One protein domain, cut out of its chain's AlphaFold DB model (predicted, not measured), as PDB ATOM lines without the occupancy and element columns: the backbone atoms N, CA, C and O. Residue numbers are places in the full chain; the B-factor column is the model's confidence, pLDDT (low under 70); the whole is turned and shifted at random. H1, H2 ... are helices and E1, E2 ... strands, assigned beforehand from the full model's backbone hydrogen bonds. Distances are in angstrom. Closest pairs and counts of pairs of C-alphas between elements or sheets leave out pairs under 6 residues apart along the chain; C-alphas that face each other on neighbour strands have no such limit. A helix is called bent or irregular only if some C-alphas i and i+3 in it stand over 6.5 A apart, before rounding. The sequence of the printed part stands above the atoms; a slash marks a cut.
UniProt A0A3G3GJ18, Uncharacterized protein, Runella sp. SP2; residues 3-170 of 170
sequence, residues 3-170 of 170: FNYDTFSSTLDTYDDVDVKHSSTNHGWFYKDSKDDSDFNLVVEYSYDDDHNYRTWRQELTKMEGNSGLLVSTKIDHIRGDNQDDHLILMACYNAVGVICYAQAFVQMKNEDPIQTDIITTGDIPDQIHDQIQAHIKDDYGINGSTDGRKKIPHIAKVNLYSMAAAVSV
ATOM      1  N   PHE A   3     115.978 194.201 173.761       97.44
ATOM      2  CA  PHE A   3     115.477 193.422 174.887       97.44
ATOM      3  C   PHE A   3     116.545 192.400 175.280       97.44
ATOM      4  O   PHE A   3     117.028 191.663 174.418       97.44
ATOM      5  N   ASN A   4     116.940 192.381 176.550       97.75
ATOM      6  CA  ASN A   4     117.928 191.451 177.084       97.75
ATOM      7  C   ASN A   4     117.232 190.306 177.836       97.75
ATOM      8  O   ASN A   4     116.774 190.477 178.965       97.75
ATOM      9  N   TYR A   5     117.184 189.129 177.212       97.00
ATOM     10  CA  TYR A   5     116.546 187.938 177.778       97.00
ATOM     11  C   TYR A   5     117.214 187.446 179.074       97.00
ATOM     12  O   TYR A   5     116.515 186.977 179.973       97.00
ATOM     13  N   ASP A   6     118.531 187.603 179.220       96.31
ATOM     14  CA  ASP A   6     119.246 187.214 180.442       96.31
ATOM     15  C   ASP A   6     118.894 188.156 181.596       96.31
ATOM     16  O   ASP A   6     118.662 187.710 182.721       96.31
ATOM     17  N   THR A   7     118.787 189.460 181.314       97.19
ATOM     18  CA  THR A   7     118.318 190.453 182.292       97.19
ATOM     19  C   THR A   7     116.876 190.190 182.700       97.19
ATOM     20  O   THR A   7     116.580 190.283 183.887       97.19
ATOM     21  N   PHE A   8     115.995 189.825 181.762       98.06
ATOM     22  CA  PHE A   8     114.612 189.460 182.079       98.06
ATOM     23  C   PHE A   8     114.566 188.338 183.122       98.06
ATOM     24  O   PHE A   8     113.983 188.511 184.189       98.06
ATOM     25  N   SER A   9     115.217 187.211 182.828       97.19
ATOM     26  CA  SER A   9     115.147 186.030 183.688       97.19
ATOM     27  C   SER A   9     115.863 186.250 185.021       97.19
ATOM     28  O   SER A   9     115.323 185.939 186.077       97.19
ATOM     29  N   SER A  10     117.027 186.906 184.995       95.81
ATOM     30  CA  SER A  10     117.757 187.233 186.225       95.81
ATOM     31  C   SER A  10     116.980 188.211 187.109       95.81
ATOM     32  O   SER A  10     117.054 188.096 188.321       95.81
ATOM     33  N   THR A  11     116.229 189.158 186.529       97.19
ATOM     34  CA  THR A  11     115.352 190.062 187.300       97.19
ATOM     35  C   THR A  11     114.171 189.300 187.889       97.19
ATOM     36  O   THR A  11     113.804 189.539 189.035       97.19
ATOM     37  N   LEU A  12     113.595 188.364 187.131       97.00
ATOM     38  CA  LEU A  12     112.503 187.518 187.607       97.00
ATOM     39  C   LEU A  12     112.923 186.678 188.828       97.00
ATOM     40  O   LEU A  12     112.141 186.572 189.762       97.00
ATOM     41  N   ASP A  13     114.164 186.191 188.856       95.88
ATOM     42  CA  ASP A  13     114.758 185.435 189.975       95.88
ATOM     43  C   ASP A  13     115.109 186.298 191.206       95.88
ATOM     44  O   ASP A  13     115.547 185.781 192.228       95.88
ATOM     45  N   THR A  14     114.969 187.631 191.130       95.44
ATOM     46  CA  THR A  14     115.234 188.516 192.287       95.44
ATOM     47  C   THR A  14     114.032 188.727 193.200       95.44
ATOM     48  O   THR A  14     114.187 189.334 194.260       95.44
ATOM     49  N   TYR A  15     112.841 188.286 192.795       94.94
ATOM     50  CA  TYR A  15     111.650 188.393 193.631       94.94
ATOM     51  C   TYR A  15     111.651 187.250 194.648       94.94
ATOM     52  O   TYR A  15     111.702 186.095 194.253       94.94
ATOM     53  N   ASP A  16     111.573 187.571 195.945       90.12
ATOM     54  CA  ASP A  16     111.697 186.597 197.051       90.12
ATOM     55  C   ASP A  16     110.710 185.415 196.969       90.12
ATOM     56  O   ASP A  16     110.943 184.367 197.565       90.12
ATOM     57  N   ASP A  17     109.594 185.600 196.266       91.88
ATOM     58  CA  ASP A  17     108.527 184.621 196.083       91.88
ATOM     59  C   ASP A  17     108.579 183.903 194.725       91.88
ATOM     60  O   ASP A  17     107.667 183.143 194.401       91.88
ATOM     61  N   VAL A  18     109.636 184.119 193.936       94.31
ATOM     62  CA  VAL A  18     109.877 183.481 192.640       94.31
ATOM     63  C   VAL A  18     111.233 182.780 192.643       94.31
ATOM     64  O   VAL A  18     112.261 183.407 192.861       94.31
ATOM     65  N   ASP A  19     111.240 181.487 192.321       94.25
ATOM     66  CA  ASP A  19     112.467 180.695 192.158       94.25
ATOM     67  C   ASP A  19     112.599 180.232 190.704       94.25
ATOM     68  O   ASP A  19     111.834 179.375 190.241       94.25
ATOM     69  N   VAL A  20     113.534 180.825 189.951       95.06
ATOM     70  CA  VAL A  20     113.784 180.464 188.554       95.06
ATOM     71  C   VAL A  20     114.620 179.195 188.474       95.06
ATOM     72  O   VAL A  20     115.803 179.140 188.828       95.06
ATOM     73  N   LYS A  21     114.037 178.159 187.864       90.38
ATOM     74  CA  LYS A  21     114.742 176.904 187.618       90.38
ATOM     75  C   LYS A  21     115.951 177.166 186.737       90.38
ATOM     76  O   LYS A  21     115.853 177.775 185.676       90.38
ATOM     77  N   HIS A  22     117.090 176.625 187.157       84.88
ATOM     78  CA  HIS A  22     118.360 176.778 186.454       84.88
ATOM     79  C   HIS A  22     118.846 178.232 186.355       84.88
ATOM     80  O   HIS A  22     119.613 178.530 185.448       84.88
ATOM     81  N   SER A  23     118.490 179.138 187.273       82.12
ATOM     82  CA  SER A  23     118.952 180.538 187.214       82.12
ATOM     83  C   SER A  23     120.479 180.683 187.086       82.12
ATOM     84  O   SER A  23     120.981 181.499 186.315       82.12
ATOM     85  N   SER A  24     121.241 179.800 187.740       82.62
ATOM     86  CA  SER A  24     122.710 179.727 187.642       82.62
ATOM     87  C   SER A  24     123.262 179.176 186.314       82.62
ATOM     88  O   SER A  24     124.472 179.220 186.091       82.62
ATOM     89  N   THR A  25     122.417 178.632 185.432       83.94
ATOM     90  CA  THR A  25     122.804 177.987 184.166       83.94
ATOM     91  C   THR A  25     121.979 178.547 183.008       83.94
ATOM     92  O   THR A  25     120.769 178.373 182.964       83.94
ATOM     93  N   ASN A  26     122.627 179.197 182.036       84.94
ATOM     94  CA  ASN A  26     121.953 179.871 180.910       84.94
ATOM     95  C   ASN A  26     120.877 180.885 181.348       84.94
ATOM     96  O   ASN A  26     119.901 181.093 180.630       84.94
ATOM     97  N   HIS A  27     121.028 181.478 182.538       92.00
ATOM     98  CA  HIS A  27     120.056 182.416 183.102       92.00
ATOM     99  C   HIS A  27     118.629 181.841 183.127       92.00
ATOM    100  O   HIS A  27     117.676 182.558 182.860       92.00
ATOM    101  N   GLY A  28     118.463 180.538 183.376       93.31
ATOM    102  CA  GLY A  28     117.153 179.878 183.434       93.31
ATOM    103  C   GLY A  28     116.493 179.565 182.085       93.31
ATOM    104  O   GLY A  28     115.439 178.931 182.068       93.31
ATOM    105  N   TRP A  29     117.091 179.951 180.953       95.19
ATOM    106  CA  TRP A  29     116.539 179.654 179.630       95.19
ATOM    107  C   TRP A  29     116.913 178.251 179.144       95.19
ATOM    108  O   TRP A  29     118.088 177.872 179.099       95.19
ATOM    109  N   PHE A  30     115.914 177.491 178.694       93.31
ATOM    110  CA  PHE A  30     116.120 176.192 178.053       93.31
ATOM    111  C   PHE A  30     115.043 175.886 177.005       93.31
ATOM    112  O   PHE A  30     113.936 176.423 177.050       93.31
ATOM    113  N   TYR A  31     115.364 175.014 176.047       92.50
ATOM    114  CA  TYR A  31     114.402 174.555 175.043       92.50
ATOM    115  C   TYR A  31     113.445 173.533 175.657       92.50
ATOM    116  O   TYR A  31     113.868 172.492 176.169       92.50
ATOM    117  N   LYS A  32     112.141 173.826 175.609       89.25
ATOM    118  CA  LYS A  32     111.102 172.984 176.214       89.25
ATOM    119  C   LYS A  32     110.945 171.630 175.517       89.25
ATOM    120  O   LYS A  32     110.559 170.656 176.178       89.25
ATOM    121  N   ASP A  33     111.229 171.579 174.218       83.06
ATOM    122  CA  ASP A  33     111.360 170.360 173.424       83.06
ATOM    123  C   ASP A  33     112.827 170.193 173.014       83.06
ATOM    124  O   ASP A  33     113.390 171.024 172.311       83.06
ATOM    125  N   SER A  34     113.465 169.106 173.454       70.00
ATOM    126  CA  SER A  34     114.886 168.851 173.194       70.00
ATOM    127  C   SER A  34     115.209 168.539 171.731       70.00
ATOM    128  O   SER A  34     116.383 168.403 171.386       70.00
ATOM    129  N   LYS A  35     114.191 168.386 170.879       79.25
ATOM    130  CA  LYS A  35     114.342 168.105 169.447       79.25
ATOM    131  C   LYS A  35     114.116 169.321 168.556       79.25
ATOM    132  O   LYS A  35     114.309 169.194 167.348       79.25
ATOM    133  N   ASP A  36     113.703 170.446 169.127       79.38
ATOM    134  CA  ASP A  36     113.422 171.675 168.397       79.38
ATOM    135  C   ASP A  36     114.160 172.845 169.063       79.38
ATOM    136  O   ASP A  36     113.790 173.316 170.138       79.38
ATOM    137  N   ASP A  37     115.235 173.283 168.410       85.62
ATOM    138  CA  ASP A  37     116.107 174.382 168.827       85.62
ATOM    139  C   ASP A  37     115.601 175.755 168.360       85.62
ATOM    140  O   ASP A  37     116.330 176.747 168.392       85.62
ATOM    141  N   SER A  38     114.338 175.836 167.940       88.81
ATOM    142  CA  SER A  38     113.678 177.101 167.656       88.81
ATOM    143  C   SER A  38     113.581 177.973 168.906       88.81
ATOM    144  O   SER A  38     113.103 177.540 169.956       88.81
ATOM    145  N   ASP A  39     113.921 179.253 168.756       88.38
ATOM    146  CA  ASP A  39     113.725 180.298 169.767       88.38
ATOM    147  C   ASP A  39     112.278 180.356 170.299       88.38
ATOM    148  O   ASP A  39     112.057 180.790 171.430       88.38
ATOM    149  N   PHE A  40     111.291 179.913 169.509       85.81
ATOM    150  CA  PHE A  40     109.889 179.827 169.936       85.81
ATOM    151  C   PHE A  40     109.647 178.752 171.004       85.81
ATOM    152  O   PHE A  40     108.631 178.810 171.687       85.81
ATOM    153  N   ASN A  41     110.563 177.795 171.173       91.31
ATOM    154  CA  ASN A  41     110.511 176.777 172.224       91.31
ATOM    155  C   ASN A  41     111.382 177.110 173.433       91.31
ATOM    156  O   ASN A  41     111.468 176.299 174.359       91.31
ATOM    157  N   LEU A  42     112.043 178.268 173.433       94.75
ATOM    158  CA  LEU A  42     112.855 178.702 174.555       94.75
ATOM    159  C   LEU A  42     111.946 179.236 175.669       94.75
ATOM    160  O   LEU A  42     111.070 180.072 175.432       94.75
ATOM    161  N   VAL A  43     112.141 178.738 176.887       96.44
ATOM    162  CA  VAL A  43     111.298 179.063 178.042       96.44
ATOM    163  C   VAL A  43     112.132 179.283 179.300       96.44
ATOM    164  O   VAL A  43     113.241 178.761 179.407       96.44
ATOM    165  N   VAL A  44     111.562 180.015 180.255       97.06
ATOM    166  CA  VAL A  44     111.991 180.056 181.658       97.06
ATOM    167  C   VAL A  44     110.900 179.398 182.489       97.06
ATOM    168  O   VAL A  44     109.742 179.810 182.420       97.06
ATOM    169  N   GLU A  45     111.250 178.381 183.271       96.12
ATOM    170  CA  GLU A  45     110.349 177.793 184.268       96.12
ATOM    171  C   GLU A  45     110.721 178.268 185.669       96.12
ATOM    172  O   GLU A  45     111.899 178.410 185.985       96.12
ATOM    173  N   TYR A  46     109.719 178.487 186.513       95.81
ATOM    174  CA  TYR A  46     109.910 178.991 187.870       95.81
ATOM    175  C   TYR A  46     108.765 178.562 188.787       95.81
ATOM    176  O   TYR A  46     107.674 178.235 188.310       95.81
ATOM    177  N   SER A  47     109.004 178.534 190.094       93.25
ATOM    178  CA  SER A  47     107.966 178.323 191.109       93.25
ATOM    179  C   SER A  47     107.613 179.617 191.821       93.25
ATOM    180  O   SER A  47     108.451 180.500 191.971       93.25
ATOM    181  N   TYR A  48     106.360 179.702 192.256       89.69
ATOM    182  CA  TYR A  48     105.851 180.715 193.164       89.69
ATOM    183  C   TYR A  48     105.453 180.069 194.491       89.69
ATOM    184  O   TYR A  48     104.695 179.094 194.464       89.69
ATOM    185  N   ASP A  49     105.929 180.609 195.617       85.75
ATOM    186  CA  ASP A  49     105.745 180.030 196.964       85.75
ATOM    187  C   ASP A  49     106.055 178.507 197.008       85.75
ATOM    188  O   ASP A  49     105.322 177.739 197.629       85.75
ATOM    189  N   ASP A  50     107.089 178.055 196.285       74.94
ATOM    190  CA  ASP A  50     107.566 176.659 196.140       74.94
ATOM    191  C   ASP A  50     106.596 175.624 195.521       74.94
ATOM    192  O   ASP A  50     107.042 174.630 194.943       74.94
ATOM    193  N   ASP A  51     105.283 175.859 195.542       80.31
ATOM    194  CA  ASP A  51     104.266 174.857 195.185       80.31
ATOM    195  C   ASP A  51     103.457 175.199 193.916       80.31
ATOM    196  O   ASP A  51     102.588 174.428 193.482       80.31
ATOM    197  N   HIS A  52     103.721 176.340 193.272       88.31
ATOM    198  CA  HIS A  52     102.999 176.772 192.070       88.31
ATOM    199  C   HIS A  52     103.946 177.014 190.900       88.31
ATOM    200  O   HIS A  52     104.670 178.000 190.858       88.31
ATOM    201  N   ASN A  53     103.935 176.104 189.927       92.94
ATOM    202  CA  ASN A  53     104.877 176.128 188.815       92.94
ATOM    203  C   ASN A  53     104.347 176.955 187.642       92.94
ATOM    204  O   ASN A  53     103.202 176.804 187.219       92.94
ATOM    205  N   TYR A  54     105.224 177.761 187.063       95.69
ATOM    206  CA  TYR A  54     104.950 178.605 185.916       95.69
ATOM    207  C   TYR A  54     106.028 178.463 184.854       95.69
ATOM    208  O   TYR A  54     107.140 177.994 185.105       95.69
ATOM    209  N   ARG A  55     105.675 178.884 183.643       96.12
ATOM    210  CA  ARG A  55     106.568 178.912 182.494       96.12
ATOM    211  C   ARG A  55     106.316 180.147 181.659       96.12
ATOM    212  O   ARG A  55     105.247 180.254 181.067       96.12
ATOM    213  N   THR A  56     107.312 181.009 181.533       97.69
ATOM    214  CA  THR A  56     107.291 182.121 180.582       97.69
ATOM    215  C   THR A  56     107.989 181.694 179.301       97.69
ATOM    216  O   THR A  56     109.142 181.265 179.317       97.69
ATOM    217  N   TRP A  57     107.288 181.805 178.178       97.62
ATOM    218  CA  TRP A  57     107.862 181.592 176.856       97.62
ATOM    219  C   TRP A  57     108.672 182.812 176.436       97.62
ATOM    220  O   TRP A  57     108.388 183.941 176.850       97.62
ATOM    221  N   ARG A  58     109.687 182.599 175.599       96.94
ATOM    222  CA  ARG A  58     110.516 183.688 175.092       96.94
ATOM    223  C   ARG A  58     109.664 184.808 174.502       96.94
ATOM    224  O   ARG A  58     108.732 184.564 173.742       96.94
ATOM    225  N   GLN A  59     109.998 186.039 174.873       97.88
ATOM    226  CA  GLN A  59     109.280 187.217 174.414       97.88
ATOM    227  C   GLN A  59     109.426 187.389 172.898       97.88
ATOM    228  O   GLN A  59     110.521 187.292 172.343       97.88
ATOM    229  N   GLU A  60     108.322 187.717 172.241       97.31
ATOM    230  CA  GLU A  60     108.292 188.173 170.859       97.31
ATOM    231  C   GLU A  60     108.379 189.698 170.812       97.31
ATOM    232  O   GLU A  60     107.796 190.401 171.640       97.31
ATOM    233  N   LEU A  61     109.131 190.215 169.837       97.19
ATOM    234  CA  LEU A  61     109.507 191.623 169.772       97.19
ATOM    235  C   LEU A  61     109.094 192.236 168.436       97.19
ATOM    236  O   LEU A  61     109.479 191.742 167.378       97.19
ATOM    237  N   THR A  62     108.415 193.380 168.476       97.31
ATOM    238  CA  THR A  62     108.227 194.246 167.303       97.31
ATOM    239  C   THR A  62     108.868 195.603 167.562       97.31
ATOM    240  O   THR A  62     108.429 196.366 168.422       97.31
ATOM    241  N   LYS A  63     109.926 195.917 166.809       96.12
ATOM    242  CA  LYS A  63     110.628 197.205 166.882       96.12
ATOM    243  C   LYS A  63     109.961 198.215 165.951       96.12
ATOM    244  O   LYS A  63     109.786 197.932 164.769       96.12
ATOM    245  N   MET A  64     109.626 199.394 166.468       94.69
ATOM    246  CA  MET A  64     109.113 200.495 165.652       94.69
ATOM    247  C   MET A  64     110.254 201.241 164.950       94.69
ATOM    248  O   MET A  64     111.398 201.262 165.420       94.69
ATOM    249  N   GLU A  65     109.935 201.876 163.821       93.88
ATOM    250  CA  GLU A  65     110.898 202.639 163.024       93.88
ATOM    251  C   GLU A  65     111.597 203.721 163.862       93.88
ATOM    252  O   GLU A  65     111.004 204.335 164.754       93.88
ATOM    253  N   GLY A  66     112.890 203.932 163.601       90.38
ATOM    254  CA  GLY A  66     113.681 204.961 164.275       90.38
ATOM    255  C   GLY A  66     113.875 204.739 165.778       90.38
ATOM    256  O   GLY A  66     114.176 205.698 166.479       90.38
ATOM    257  N   ASN A  67     113.698 203.509 166.284       90.50
ATOM    258  CA  ASN A  67     113.694 203.201 167.723       90.50
ATOM    259  C   ASN A  67     112.619 203.979 168.510       90.50
ATOM    260  O   ASN A  67     112.783 204.228 169.700       90.50
ATOM    261  N   SER A  68     111.515 204.355 167.856       93.94
ATOM    262  CA  SER A  68     110.427 205.127 168.480       93.94
ATOM    263  C   SER A  68     109.634 204.345 169.535       93.94
ATOM    264  O   SER A  68     109.024 204.948 170.419       93.94
ATOM    265  N   GLY A  69     109.670 203.015 169.468       96.56
ATOM    266  CA  GLY A  69     108.953 202.126 170.372       96.56
ATOM    267  C   GLY A  69     109.352 200.657 170.206       96.56
ATOM    268  O   GLY A  69     109.961 200.266 169.204       96.56
ATOM    269  N   LEU A  70     109.047 199.849 171.218       98.25
ATOM    270  CA  LEU A  70     109.250 198.403 171.235       98.25
ATOM    271  C   LEU A  70     107.992 197.765 171.811       98.25
ATOM    272  O   LEU A  70     107.647 198.019 172.961       98.25
ATOM    273  N   LEU A  71     107.332 196.929 171.019       98.19
ATOM    274  CA  LEU A  71     106.277 196.048 171.500       98.19
ATOM    275  C   LEU A  71     106.908 194.722 171.911       98.19
ATOM    276  O   LEU A  71     107.702 194.155 171.157       98.19
ATOM    277  N   VAL A  72     106.547 194.252 173.098       98.44
ATOM    278  CA  VAL A  72     106.991 192.988 173.683       98.44
ATOM    279  C   VAL A  72     105.748 192.189 174.044       98.44
ATOM    280  O   VAL A  72     104.871 192.706 174.738       98.44
ATOM    281  N   SER A  73     105.666 190.943 173.595       98.19
ATOM    282  CA  SER A  73     104.595 190.026 173.984       98.19
ATOM    283  C   SER A  73     105.147 188.691 174.445       98.19
ATOM    284  O   SER A  73     106.172 188.235 173.949       98.19
ATOM    285  N   THR A  74     104.470 188.038 175.382       98.19
ATOM    286  CA  THR A  74     104.839 186.691 175.821       98.19
ATOM    287  C   THR A  74     103.621 185.898 176.263       98.19
ATOM    288  O   THR A  74     102.617 186.461 176.710       98.19
ATOM    289  N   LYS A  75     103.736 184.575 176.134       97.62
ATOM    290  CA  LYS A  75     102.843 183.604 176.747       97.62
ATOM    291  C   LYS A  75     103.447 183.114 178.056       97.62
ATOM    292  O   LYS A  75     104.635 182.819 178.133       97.62
ATOM    293  N   ILE A  76     102.598 182.943 179.054       98.00
ATOM    294  CA  ILE A  76     102.918 182.364 180.348       98.00
ATOM    295  C   ILE A  76     101.939 181.219 180.598       98.00
ATOM    296  O   ILE A  76     100.734 181.377 180.413       98.00
ATOM    297  N   ASP A  77     102.451 180.066 181.008       95.44
ATOM    298  CA  ASP A  77     101.644 178.925 181.425       95.44
ATOM    299  C   ASP A  77     101.724 178.756 182.938       95.44
ATOM    300  O   ASP A  77     102.815 178.738 183.505       95.44
ATOM    301  N   HIS A  78     100.574 178.582 183.579       93.75
ATOM    302  CA  HIS A  78     100.494 177.981 184.904       93.75
ATOM    303  C   HIS A  78     100.484 176.461 184.722       93.75
ATOM    304  O   HIS A  78      99.515 175.912 184.193       93.75
ATOM    305  N   ILE A  79     101.560 175.795 185.142       90.25
ATOM    306  CA  ILE A  79     101.755 174.356 184.955       90.25
ATOM    307  C   ILE A  79     100.929 173.599 185.993       90.25
ATOM    308  O   ILE A  79     101.206 173.670 187.191       90.25
ATOM    309  N   ARG A  80      99.942 172.818 185.539       84.50
ATOM    310  CA  ARG A  80      98.987 172.130 186.433       84.50
ATOM    311  C   ARG A  80      99.155 170.612 186.514       84.50
ATOM    312  O   ARG A  80      98.223 169.905 186.915       84.50
ATOM    313  N   GLY A  81     100.339 170.114 186.162       79.19
ATOM    314  CA  GLY A  81     100.663 168.687 186.189       79.19
ATOM    315  C   GLY A  81      99.777 167.899 185.224       79.19
ATOM    316  O   GLY A  81      99.833 168.117 184.019       79.19
ATOM    317  N   ASP A  82      98.941 167.006 185.756       73.75
ATOM    318  CA  ASP A  82      98.035 166.161 184.959       73.75
ATOM    319  C   ASP A  82      96.807 166.915 184.409       73.75
ATOM    320  O   ASP A  82      96.059 166.393 183.577       73.75
ATOM    321  N   ASN A  83      96.562 168.142 184.877       74.94
ATOM    322  CA  ASN A  83      95.512 169.002 184.338       74.94
ATOM    323  C   ASN A  83      96.036 169.840 183.166       74.94
ATOM    324  O   ASN A  83      97.226 170.096 183.048       74.94
ATOM    325  N   GLN A  84      95.123 170.327 182.321       80.25
ATOM    326  CA  GLN A  84      95.482 171.336 181.320       80.25
ATOM    327  C   GLN A  84      95.925 172.627 182.012       80.25
ATOM    328  O   GLN A  84      95.245 173.094 182.933       80.25
ATOM    329  N   ASP A  85      97.038 173.173 181.529       86.50
ATOM    330  CA  ASP A  85      97.606 174.441 181.973       86.50
ATOM    331  C   ASP A  85      96.602 175.589 181.780       86.50
ATOM    332  O   ASP A  85      95.795 175.583 180.847       86.50
ATOM    333  N   ASP A  86      96.659 176.578 182.670       91.69
ATOM    334  CA  ASP A  86      96.010 177.868 182.425       91.69
ATOM    335  C   ASP A  86      97.011 178.778 181.687       91.69
ATOM    336  O   ASP A  86      98.225 178.665 181.882       91.69
ATOM    337  N   HIS A  87      96.519 179.676 180.835       95.50
ATOM    338  CA  HIS A  87      97.356 180.492 179.954       95.50
ATOM    339  C   HIS A  87      97.181 181.980 180.243       95.50
ATOM    340  O   HIS A  87      96.062 182.460 180.398       95.50
ATOM    341  N   LEU A  88      98.281 182.720 180.250       97.94
ATOM    342  CA  LEU A  88      98.324 184.173 180.336       97.94
ATOM    343  C   LEU A  88      99.103 184.706 179.130       97.94
ATOM    344  O   LEU A  88     100.205 184.251 178.849       97.94
ATOM    345  N   ILE A  89      98.548 185.682 178.420       98.50
ATOM    346  CA  ILE A  89      99.259 186.468 177.413       98.50
ATOM    347  C   ILE A  89      99.484 187.863 177.980       98.50
ATOM    348  O   ILE A  89      98.532 188.506 178.424       98.50
ATOM    349  N   LEU A  90     100.727 188.333 177.935       98.50
ATOM    350  CA  LEU A  90     101.093 189.706 178.263       98.50
ATOM    351  C   LEU A  90     101.554 190.429 177.010       98.50
ATOM    352  O   LEU A  90     102.320 189.884 176.216       98.50
ATOM    353  N   MET A  91     101.125 191.677 176.870       98.56
ATOM    354  CA  MET A  91     101.614 192.601 175.855       98.56
ATOM    355  C   MET A  91     102.004 193.907 176.533       98.56
ATOM    356  O   MET A  91     101.219 194.448 177.309       98.56
ATOM    357  N   ALA A  92     103.180 194.434 176.209       98.56
ATOM    358  CA  ALA A  92     103.672 195.714 176.697       98.56
ATOM    359  C   ALA A  92     104.287 196.532 175.553       98.56
ATOM    360  O   ALA A  92     104.917 195.977 174.653       98.56
ATOM    361  N   CYS A  93     104.126 197.855 175.593       98.19
ATOM    362  CA  CYS A  93     104.870 198.776 174.732       98.19
ATOM    363  C   CYS A  93     105.808 199.620 175.582       98.19
ATOM    364  O   CYS A  93     105.410 200.142 176.625       98.19
ATOM    365  N   TYR A  94     107.018 199.810 175.078       98.25
ATOM    366  CA  TYR A  94     108.019 200.704 175.630       98.25
ATOM    367  C   TYR A  94     108.229 201.855 174.660       98.25
ATOM    368  O   TYR A  94     108.359 201.642 173.452       98.25
ATOM    369  N   ASN A  95     108.243 203.076 175.181       96.62
ATOM    370  CA  ASN A  95     108.506 204.270 174.386       96.62
ATOM    371  C   ASN A  95     110.001 204.387 174.026       96.62
ATOM    372  O   ASN A  95     110.828 203.595 174.469       96.62
ATOM    373  N   ALA A  96     110.363 205.415 173.257       96.19
ATOM    374  CA  ALA A  96     111.735 205.659 172.804       96.19
ATOM    375  C   ALA A  96     112.787 205.812 173.926       96.19
ATOM    376  O   ALA A  96     113.981 205.763 173.638       96.19
ATOM    377  N   VAL A  97     112.369 206.019 175.181       95.56
ATOM    378  CA  VAL A  97     113.266 206.096 176.348       95.56
ATOM    379  C   VAL A  97     113.256 204.816 177.195       95.56
ATOM    380  O   VAL A  97     113.809 204.806 178.290       95.56
ATOM    381  N   GLY A  98     112.647 203.735 176.698       95.69
ATOM    382  CA  GLY A  98     112.610 202.432 177.366       95.69
ATOM    383  C   GLY A  98     111.597 202.333 178.507       95.69
ATOM    384  O   GLY A  98     111.600 201.350 179.238       95.69
ATOM    385  N   VAL A  99     110.714 203.324 178.674       96.25
ATOM    386  CA  VAL A  99     109.686 203.320 179.723       96.25
ATOM    387  C   VAL A  99     108.408 202.685 179.185       96.25
ATOM    388  O   VAL A  99     107.959 203.020 178.085       96.25
ATOM    389  N   ILE A 100     107.810 201.790 179.974       97.50
ATOM    390  CA  ILE A 100     106.518 201.179 179.658       97.50
ATOM    391  C   ILE A 100     105.438 202.263 179.525       97.50
ATOM    392  O   ILE A 100     105.272 203.108 180.401       97.50
ATOM    393  N   CYS A 101     104.721 202.272 178.405       97.00
ATOM    394  CA  CYS A 101     103.667 203.250 178.108       97.00
ATOM    395  C   CYS A 101     102.320 202.602 177.769       97.00
ATOM    396  O   CYS A 101     101.335 203.299 177.532       97.00
ATOM    397  N   TYR A 102     102.288 201.273 177.724       96.88
ATOM    398  CA  TYR A 102     101.119 200.468 177.411       96.88
ATOM    399  C   TYR A 102     101.315 199.076 178.006       96.88
ATOM    400  O   TYR A 102     102.394 198.501 177.832       96.88
ATOM    401  N   ALA A 103     100.277 198.503 178.607       98.56
ATOM    402  CA  ALA A 103     100.176 197.059 178.770       98.56
ATOM    403  C   ALA A 103      98.729 196.566 178.702       98.56
ATOM    404  O   ALA A 103      97.785 197.313 178.968       98.56
ATOM    405  N   GLN A 104      98.585 195.287 178.366       98.56
ATOM    406  CA  GLN A 104      97.341 194.532 178.452       98.56
ATOM    407  C   GLN A 104      97.656 193.065 178.765       98.56
ATOM    408  O   GLN A 104      98.691 192.541 178.339       98.56
ATOM    409  N   ALA A 105      96.745 192.401 179.470       98.62
ATOM    410  CA  ALA A 105      96.806 190.979 179.761       98.62
ATOM    411  C   ALA A 105      95.526 190.249 179.324       98.62
ATOM    412  O   ALA A 105      94.423 190.802 179.354       98.62
ATOM    413  N   PHE A 106      95.684 188.983 178.948       98.44
ATOM    414  CA  PHE A 106      94.586 188.059 178.675       98.44
ATOM    415  C   PHE A 106      94.850 186.726 179.376       98.44
ATOM    416  O   PHE A 106      95.857 186.080 179.099       98.44
ATOM    417  N   VAL A 107      93.954 186.310 180.268       98.19
ATOM    418  CA  VAL A 107      94.044 185.057 181.023       98.19
ATOM    419  C   VAL A 107      92.950 184.107 180.558       98.19
ATOM    420  O   VAL A 107      91.766 184.435 180.591       98.19
ATOM    421  N   GLN A 108      93.342 182.895 180.190       95.69
ATOM    422  CA  GLN A 108      92.450 181.793 179.888       95.69
ATOM    423  C   GLN A 108      92.648 180.688 180.921       95.69
ATOM    424  O   GLN A 108      93.672 180.008 180.947       95.69
ATOM    425  N   MET A 109      91.631 180.487 181.752       92.19
ATOM    426  CA  MET A 109      91.581 179.391 182.709       92.19
ATOM    427  C   MET A 109      90.600 178.329 182.227       92.19
ATOM    428  O   MET A 109      89.519 178.636 181.723       92.19
ATOM    429  N   LYS A 110      90.945 177.051 182.400       83.94
ATOM    430  CA  LYS A 110      90.022 175.965 182.047       83.94
ATOM    431  C   LYS A 110      88.710 176.085 182.829       83.94
ATOM    432  O   LYS A 110      88.755 176.196 184.056       83.94
ATOM    433  N   ASN A 111      87.587 175.940 182.117       84.88
ATOM    434  CA  ASN A 111      86.208 175.994 182.624       84.88
ATOM    435  C   ASN A 111      85.798 177.335 183.256       84.88
ATOM    436  O   ASN A 111      84.812 177.383 183.981       84.88
ATOM    437  N   GLU A 112      86.527 178.409 182.964       90.69
ATOM    438  CA  GLU A 112      86.217 179.758 183.428       90.69
ATOM    439  C   GLU A 112      86.069 180.700 182.238       90.69
ATOM    440  O   GLU A 112      86.620 180.450 181.161       90.69
ATOM    441  N   ASP A 113      85.355 181.803 182.450       93.38
ATOM    442  CA  ASP A 113      85.358 182.899 181.489       93.38
ATOM    443  C   ASP A 113      86.764 183.519 181.416       93.38
ATOM    444  O   ASP A 113      87.446 183.638 182.444       93.38
ATOM    445  N   PRO A 114      87.232 183.903 180.216       95.38
ATOM    446  CA  PRO A 114      88.527 184.545 180.078       95.38
ATOM    447  C   PRO A 114      88.530 185.909 180.774       95.38
ATOM    448  O   PRO A 114      87.552 186.656 180.717       95.38
ATOM    449  N   ILE A 115      89.661 186.253 181.382       97.81
ATOM    450  CA  ILE A 115      89.891 187.581 181.950       97.81
ATOM    451  C   ILE A 115      90.659 188.384 180.910       97.81
ATOM    452  O   ILE A 115      91.756 187.999 180.512       97.81
ATOM    453  N   GLN A 116      90.106 189.509 180.487       98.00
ATOM    454  CA  GLN A 116      90.796 190.469 179.638       98.00
ATOM    455  C   GLN A 116      90.895 191.781 180.400       98.00
ATOM    456  O   GLN A 116      89.874 192.314 180.828       98.00
ATOM    457  N   THR A 117      92.109 192.300 180.564       98.44
ATOM    458  CA  THR A 117      92.285 193.627 181.155       98.44
ATOM    459  C   THR A 117      91.955 194.701 180.127       98.44
ATOM    460  O   THR A 117      92.121 194.518 178.911       98.44
ATOM    461  N   ASP A 118      91.568 195.867 180.625       97.88
ATOM    462  CA  ASP A 118      91.643 197.084 179.840       97.88
ATOM    463  C   ASP A 118      93.096 197.361 179.431       97.88
ATOM    464  O   ASP A 118      94.069 196.800 179.953       97.88
ATOM    465  N   ILE A 119      93.232 198.253 178.460       97.81
ATOM    466  CA  ILE A 119      94.520 198.804 178.061       97.81
ATOM    467  C   ILE A 119      94.932 199.867 179.082       97.81
ATOM    468  O   ILE A 119      94.254 200.884 179.235       97.81
ATOM    469  N   ILE A 120      96.083 199.671 179.724       97.94
ATOM    470  CA  ILE A 120      96.633 200.618 180.699       97.94
ATOM    471  C   ILE A 120      97.757 201.421 180.054       97.94
ATOM    472  O   ILE A 120      98.675 200.845 179.478       97.94
ATOM    473  N   THR A 121      97.698 202.752 180.147       97.31
ATOM    474  CA  THR A 121      98.663 203.669 179.497       97.31
ATOM    475  C   THR A 121      99.257 204.729 180.427       97.31
ATOM    476  O   THR A 121     100.095 205.526 180.009       97.31
ATOM    477  N   THR A 122      98.831 204.769 181.691       93.31
ATOM    478  CA  THR A 122      99.268 205.775 182.673       93.31
ATOM    479  C   THR A 122      99.379 205.157 184.065       93.31
ATOM    480  O   THR A 122      98.803 204.099 184.303       93.31
ATOM    481  N   GLY A 123     100.086 205.823 184.983       94.69
ATOM    482  CA  GLY A 123     100.296 205.343 186.354       94.69
ATOM    483  C   GLY A 123     101.306 204.196 186.442       94.69
ATOM    484  O   GLY A 123     102.120 204.015 185.534       94.69
ATOM    485  N   ASP A 124     101.255 203.434 187.535       96.94
ATOM    486  CA  ASP A 124     101.993 202.173 187.639       96.94
ATOM    487  C   ASP A 124     101.239 201.111 186.826       96.94
ATOM    488  O   ASP A 124     100.157 200.653 187.204       96.94
ATOM    489  N   ILE A 125     101.746 200.844 185.620       98.25
ATOM    490  CA  ILE A 125     101.102 199.960 184.643       98.25
ATOM    491  C   ILE A 125     101.095 198.497 185.137       98.25
ATOM    492  O   ILE A 125     100.021 197.892 185.113       98.25
ATOM    493  N   PRO A 126     102.224 197.915 185.599       98.31
ATOM    494  CA  PRO A 126     102.235 196.569 186.179       98.31
ATOM    495  C   PRO A 126     101.263 196.373 187.348       98.31
ATOM    496  O   PRO A 126     100.542 195.373 187.360       98.31
ATOM    497  N   ASP A 127     101.185 197.327 188.282       98.44
ATOM    498  CA  ASP A 127     100.254 197.250 189.418       98.44
ATOM    499  C   ASP A 127      98.786 197.297 188.980       98.44
ATOM    500  O   ASP A 127      97.955 196.535 189.466       98.44
ATOM    501  N   GLN A 128      98.450 198.129 187.995       98.56
ATOM    502  CA  GLN A 128      97.081 198.178 187.480       98.56
ATOM    503  C   GLN A 128      96.683 196.904 186.726       98.56
ATOM    504  O   GLN A 128      95.533 196.478 186.826       98.56
ATOM    505  N   ILE A 129      97.609 196.270 185.996       98.56
ATOM    506  CA  ILE A 129      97.354 194.956 185.384       98.56
ATOM    507  C   ILE A 129      97.100 193.908 186.468       98.56
ATOM    508  O   ILE A 129      96.142 193.142 186.352       98.56
ATOM    509  N   HIS A 130      97.910 193.898 187.528       98.56
ATOM    510  CA  HIS A 130      97.680 193.046 188.691       98.56
ATOM    511  C   HIS A 130      96.273 193.246 189.258       98.56
ATOM    512  O   HIS A 130      95.514 192.285 189.359       98.56
ATOM    513  N   ASP A 131      95.903 194.487 189.568       98.62
ATOM    514  CA  ASP A 131      94.635 194.796 190.230       98.62
ATOM    515  C   ASP A 131      93.427 194.406 189.374       98.62
ATOM    516  O   ASP A 131      92.453 193.851 189.888       98.62
ATOM    517  N   GLN A 132      93.504 194.628 188.058       98.56
ATOM    518  CA  GLN A 132      92.442 194.213 187.147       98.56
ATOM    519  C   GLN A 132      92.302 192.694 187.083       98.56
ATOM    520  O   GLN A 132      91.182 192.200 187.165       98.56
ATOM    521  N   ILE A 133      93.396 191.929 186.997       98.38
ATOM    522  CA  ILE A 133      93.299 190.461 187.019       98.38
ATOM    523  C   ILE A 133      92.766 189.992 188.380       98.38
ATOM    524  O   ILE A 133      91.858 189.162 188.430       98.38
ATOM    525  N   GLN A 134      93.286 190.547 189.479       97.88
ATOM    526  CA  GLN A 134      92.915 190.193 190.850       97.88
ATOM    527  C   GLN A 134      91.419 190.391 191.120       97.88
ATOM    528  O   GLN A 134      90.819 189.568 191.810       97.88
ATOM    529  N   ALA A 135      90.798 191.423 190.543       97.56
ATOM    530  CA  ALA A 135      89.360 191.671 190.663       97.56
ATOM    531  C   ALA A 135      88.482 190.547 190.071       97.56
ATOM    532  O   ALA A 135      87.306 190.438 190.422       97.56
ATOM    533  N   HIS A 136      89.044 189.707 189.196       96.06
ATOM    534  CA  HIS A 136      88.362 188.572 188.570       96.06
ATOM    535  C   HIS A 136      88.809 187.203 189.114       96.06
ATOM    536  O   HIS A 136      88.228 186.178 188.745       96.06
ATOM    537  N   ILE A 137      89.817 187.162 189.990       94.75
ATOM    538  CA  ILE A 137      90.221 185.933 190.677       94.75
ATOM    539  C   ILE A 137      89.157 185.541 191.702       94.75
ATOM    540  O   ILE A 137      88.637 186.374 192.441       94.75
ATOM    541  N   LYS A 138      88.844 184.244 191.753       91.62
ATOM    542  CA  LYS A 138      87.874 183.670 192.689       91.62
ATOM    543  C   LYS A 138      88.594 183.005 193.858       91.62
ATOM    544  O   LYS A 138      89.654 182.402 193.686       91.62
ATOM    545  N   ASP A 139      87.965 183.040 195.029       86.31
ATOM    546  CA  ASP A 139      88.443 182.297 196.200       86.31
ATOM    547  C   ASP A 139      88.281 180.779 196.026       86.31
ATOM    548  O   ASP A 139      89.117 180.004 196.502       86.31
ATOM    549  N   ASP A 140      87.225 180.374 195.310       84.38
ATOM    550  CA  ASP A 140      86.894 178.997 194.961       84.38
ATOM    551  C   ASP A 140      86.414 178.909 193.501       84.38
ATOM    552  O   ASP A 140      85.583 179.698 193.042       84.38
ATOM    553  N   TYR A 141      86.944 177.926 192.778       85.12
ATOM    554  CA  TYR A 141      86.613 177.618 191.386       85.12
ATOM    555  C   TYR A 141      85.703 176.381 191.257       85.12
ATOM    556  O   TYR A 141      85.390 175.958 190.147       85.12
ATOM    557  N   GLY A 142      85.282 175.770 192.371       79.00
ATOM    558  CA  GLY A 142      84.325 174.663 192.388       79.00
ATOM    559  C   GLY A 142      84.839 173.374 191.739       79.00
ATOM    560  O   GLY A 142      84.040 172.553 191.283       79.00
ATOM    561  N   ILE A 143      86.162 173.189 191.667       74.44
ATOM    562  CA  ILE A 143      86.794 171.991 191.104       74.44
ATOM    563  C   ILE A 143      87.459 171.145 192.193       74.44
ATOM    564  O   ILE A 143      87.998 171.666 193.165       74.44
ATOM    565  N   ASN A 144      87.467 169.823 192.007       64.00
ATOM    566  CA  ASN A 144      88.205 168.915 192.886       64.00
ATOM    567  C   ASN A 144      89.719 169.052 192.630       64.00
ATOM    568  O   ASN A 144      90.186 168.737 191.535       64.00
ATOM    569  N   GLY A 145      90.475 169.493 193.641       66.75
ATOM    570  CA  GLY A 145      91.925 169.733 193.584       66.75
ATOM    571  C   GLY A 145      92.292 171.185 193.921       66.75
ATOM    572  O   GLY A 145      91.416 172.042 193.986       66.75
ATOM    573  N   SER A 146      93.579 171.480 194.151       69.44
ATOM    574  CA  SER A 146      94.008 172.863 194.422       69.44
ATOM    575  C   SER A 146      93.955 173.717 193.148       69.44
ATOM    576  O   SER A 146      94.360 173.295 192.060       69.44
ATOM    577  N   THR A 147      93.444 174.936 193.305       77.56
ATOM    578  CA  THR A 147      93.500 176.022 192.316       77.56
ATOM    579  C   THR A 147      94.300 177.207 192.830       77.56
ATOM    580  O   THR A 147      94.251 178.277 192.235       77.56
ATOM    581  N   ASP A 148      95.057 177.033 193.914       85.62
ATOM    582  CA  ASP A 148      95.709 178.149 194.600       85.62
ATOM    583  C   ASP A 148      96.741 178.846 193.716       85.62
ATOM    584  O   ASP A 148      96.861 180.067 193.778       85.62
ATOM    585  N   GLY A 149      97.346 178.117 192.772       85.56
ATOM    586  CA  GLY A 149      98.157 178.715 191.718       85.56
ATOM    587  C   GLY A 149      97.398 179.779 190.914       85.56
ATOM    588  O   GLY A 149      97.935 180.855 190.695       85.56
ATOM    589  N   ARG A 150      96.107 179.596 190.590       91.06
ATOM    590  CA  ARG A 150      95.310 180.621 189.874       91.06
ATOM    591  C   ARG A 150      95.253 181.951 190.621       91.06
ATOM    592  O   ARG A 150      95.272 183.001 189.987       91.06
ATOM    593  N   LYS A 151      95.258 181.918 191.957       92.00
ATOM    594  CA  LYS A 151      95.261 183.126 192.795       92.00
ATOM    595  C   LYS A 151      96.566 183.910 192.696       92.00
ATOM    596  O   LYS A 151      96.600 185.071 193.082       92.00
ATOM    597  N   LYS A 152      97.628 183.296 192.171       93.56
ATOM    598  CA  LYS A 152      98.943 183.919 191.995       93.56
ATOM    599  C   LYS A 152      99.130 184.524 190.602       93.56
ATOM    600  O   LYS A 152     100.039 185.326 190.421       93.56
ATOM    601  N   ILE A 153      98.251 184.223 189.636       95.94
ATOM    602  CA  ILE A 153      98.306 184.776 188.269       95.94
ATOM    603  C   ILE A 153      98.445 186.314 188.244       95.94
ATOM    604  O   ILE A 153      99.274 186.791 187.464       95.94
ATOM    605  N   PRO A 154      97.724 187.108 189.071       97.44
ATOM    606  CA  PRO A 154      97.918 188.560 189.118       97.44
ATOM    607  C   PRO A 154      99.361 188.962 189.440       97.44
ATOM    608  O   PRO A 154      99.937 189.820 188.769       97.44
ATOM    609  N   HIS A 155      99.968 188.315 190.438       97.06
ATOM    610  CA  HIS A 155     101.358 188.566 190.816       97.06
ATOM    611  C   HIS A 155     102.321 188.140 189.713       97.06
ATOM    612  O   HIS A 155     103.210 188.904 189.346       97.06
ATOM    613  N   ILE A 156     102.094 186.970 189.110       97.81
ATOM    614  CA  ILE A 156     102.915 186.485 187.996       97.81
ATOM    615  C   ILE A 156     102.904 187.463 186.818       97.81
ATOM    616  O   ILE A 156     103.959 187.723 186.232       97.81
ATOM    617  N   ALA A 157     101.745 188.042 186.494       98.38
ATOM    618  CA  ALA A 157     101.633 189.071 185.468       98.38
ATOM    619  C   ALA A 157     102.479 190.310 185.805       98.38
ATOM    620  O   ALA A 157     103.241 190.790 184.962       98.38
ATOM    621  N   LYS A 158     102.388 190.789 187.051       98.38
ATOM    622  CA  LYS A 158     103.125 191.953 187.558       98.38
ATOM    623  C   LYS A 158     104.637 191.770 187.496       98.38
ATOM    624  O   LYS A 158     105.320 192.600 186.895       98.38
ATOM    625  N   VAL A 159     105.166 190.687 188.064       98.19
ATOM    626  CA  VAL A 159     106.622 190.463 188.095       98.19
ATOM    627  C   VAL A 159     107.185 190.242 186.695       98.19
ATOM    628  O   VAL A 159     108.244 190.774 186.378       98.19
ATOM    629  N   ASN A 160     106.446 189.575 185.800       98.62
ATOM    630  CA  ASN A 160     106.853 189.465 184.399       98.62
ATOM    631  C   ASN A 160     106.898 190.838 183.713       98.62
ATOM    632  O   ASN A 160     107.840 191.103 182.969       98.62
ATOM    633  N   LEU A 161     105.926 191.726 183.954       98.62
ATOM    634  CA  LEU A 161     105.938 193.084 183.395       98.62
ATOM    635  C   LEU A 161     107.122 193.914 183.897       98.62
ATOM    636  O   LEU A 161     107.797 194.545 183.083       98.62
ATOM    637  N   TYR A 162     107.426 193.878 185.195       98.44
ATOM    638  CA  TYR A 162     108.609 194.565 185.718       98.44
ATOM    639  C   TYR A 162     109.917 193.971 185.189       98.44
ATOM    640  O   TYR A 162     110.810 194.723 184.799       98.44
ATOM    641  N   SER A 163     110.029 192.644 185.103       98.44
ATOM    642  CA  SER A 163     111.208 191.987 184.529       98.44
ATOM    643  C   SER A 163     111.376 192.301 183.042       98.44
ATOM    644  O   SER A 163     112.496 192.510 182.576       98.44
ATOM    645  N   MET A 164     110.277 192.399 182.284       98.50
ATOM    646  CA  MET A 164     110.323 192.860 180.895       98.50
ATOM    647  C   MET A 164     110.789 194.316 180.813       98.50
ATOM    648  O   MET A 164     111.601 194.631 179.949       98.50
ATOM    649  N   ALA A 165     110.343 195.182 181.724       97.88
ATOM    650  CA  ALA A 165     110.784 196.573 181.761       97.88
ATOM    651  C   ALA A 165     112.281 196.704 182.076       97.88
ATOM    652  O   ALA A 165     112.975 197.469 181.413       97.88
ATOM    653  N   ALA A 166     112.798 195.912 183.017       98.00
ATOM    654  CA  ALA A 166     114.225 195.872 183.339       98.00
ATOM    655  C   ALA A 166     115.092 195.365 182.171       98.00
ATOM    656  O   ALA A 166     116.248 195.760 182.028       98.00
ATOM    657  N   ALA A 167     114.535 194.500 181.321       98.25
ATOM    658  CA  ALA A 167     115.219 193.940 180.161       98.25
ATOM    659  C   ALA A 167     115.304 194.895 178.959       98.25
ATOM    660  O   ALA A 167     116.068 194.628 178.024       98.25
ATOM    661  N   VAL A 168     114.539 195.989 178.942       97.75
ATOM    662  CA  VAL A 168     114.552 196.952 177.836       97.75
ATOM    663  C   VAL A 168     115.688 197.958 178.000       97.75
ATOM    664  O   VAL A 168     115.874 198.568 179.047       97.75
ATOM    665  N   SER A 169     116.440 198.166 176.920       94.00
ATOM    666  CA  SER A 169     117.491 199.186 176.824       94.00
ATOM    667  C   SER A 169     117.352 199.991 175.534       94.00
ATOM    668  O   SER A 169     116.893 199.466 174.510       94.00
ATOM    669  N   VAL A 170     117.723 201.273 175.581       88.81
ATOM    670  CA  VAL A 170     117.583 202.221 174.460       88.81
ATOM    671  C   VAL A 170     118.766 202.154 173.515       88.81
ATOM    672  O   VAL A 170     119.909 202.317 173.989       88.81
TER     673      VAL A 170
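AT A GLANCE: This is residues 3 to 170 of the 170 residues of an uncharacterized protein of Runella sp. SP2 (UniProt A0A3G3GJ18). A twisted antiparallel sheet of eight strands curls round one long helix, H3, which fills its hollow. H2 packs side by side with H3 on the same face, over the edge strand E8, while the short H1 packs on the later part of H3, near E3 and E1. The printed part has 168 residues, with three named helices and eight named strands in the order H1, E1 to E8, H2, H3. The sheet is branched at E3 and E6, and the class is mixed, helices and strands. The whole is compact, with a radius of gyration of the C-alphas of 15.6 A, and rounded, with spans of 52 by 38 by 28 A.

HOW THE PARTS SIT: From the first residues on, H1, residues 5 to 12, is on the sheet at a height of 9.0 A. It lies over E3, residues 42 to 48, but only just, with 3 of its 8 C-alphas falling on that strand, and runs along it at 4 degrees on the local plane. E1, residues 18 to 20, and E2, residues 29 to 31, lie on one side of E3, with E4, residues 52 to 57, on the other side. N 19 and O 47 of E1 and E3 are 3.0 A apart, within hydrogen-bond range, as are N 30 and O 43 of E2 and E3 at 3.0 A. E2, E3 and E4 form a meander, each strand the antiparallel neighbour of the one before; N 46 and O 54 are 3.0 A apart. E4 runs on into E5, residues 60 to 63, at 41 degrees. Both lie on one side of E6, residues 69 to 79, with N 55 and O 77 at 2.9 A and N 62 and O 71 at 2.9 A. E7, residues 86 to 95, lies on the other side of E6, with N 76 and O 88 at 2.7 A. E8, residues 100 to 108, follows, with N 89 and O 106 at 2.8 A, and E5 to E8 form a second meander. H2, residues 125 to 134, lies over E8 at a height of 8.7 A and runs along it at 18 degrees on the local plane; their closest C-alphas, of Ala 103 and Ile 125, are 6.6 A apart. H2 and H3, residues 148 to 167, form a helical hairpin and touch, opposite ways at a shallow tilt of 10 degrees; their closest C-alphas, of His 130 and Pro 154, are 4.5 A apart. H3 touches H1 with residues 159 to 167 alone, opposite ways at a steep tilt of 49 degrees, the closest C-alphas being those of Phe 8 and Ser 163 at 4.9 A. H1 and H2 are apart. In H1 and H2 every O i to N i+4 pair is within hydrogen-bond range, in H3 12 of 16.

IN THESE COORDINATES: H1 begins at C-alpha 5, (116.546, 187.938, 177.778). E3 is 20.0 A long from first to last C-alpha, E4 16.7 A, E6 32.2 A, E7 30.3 A and E8 24.0 A. E6 begins at C-alpha 69, (108.953, 202.126, 170.372). H2 is 14.2 A long and H3 29.0 A, ending at C-alpha 167, (115.219, 193.940, 180.161). H3 is irregular, with C-alphas 151 and 154 7.1 A apart, and has a kink of 40 degrees near residue 155.

THE WHOLE: The C-alphas farthest apart, of Gly 66 and Asn 144, are 52.6 A apart. The printed part, residues 3 to 170, has no cut. The links E8 to H2 and H2 to H3 are long; in the first, residues 115 to 116 pair antiparallel with residues 106 to 107 of E8. The mean pLDDT of the printed part is 92.8, and residues 144 to 146 are under 70.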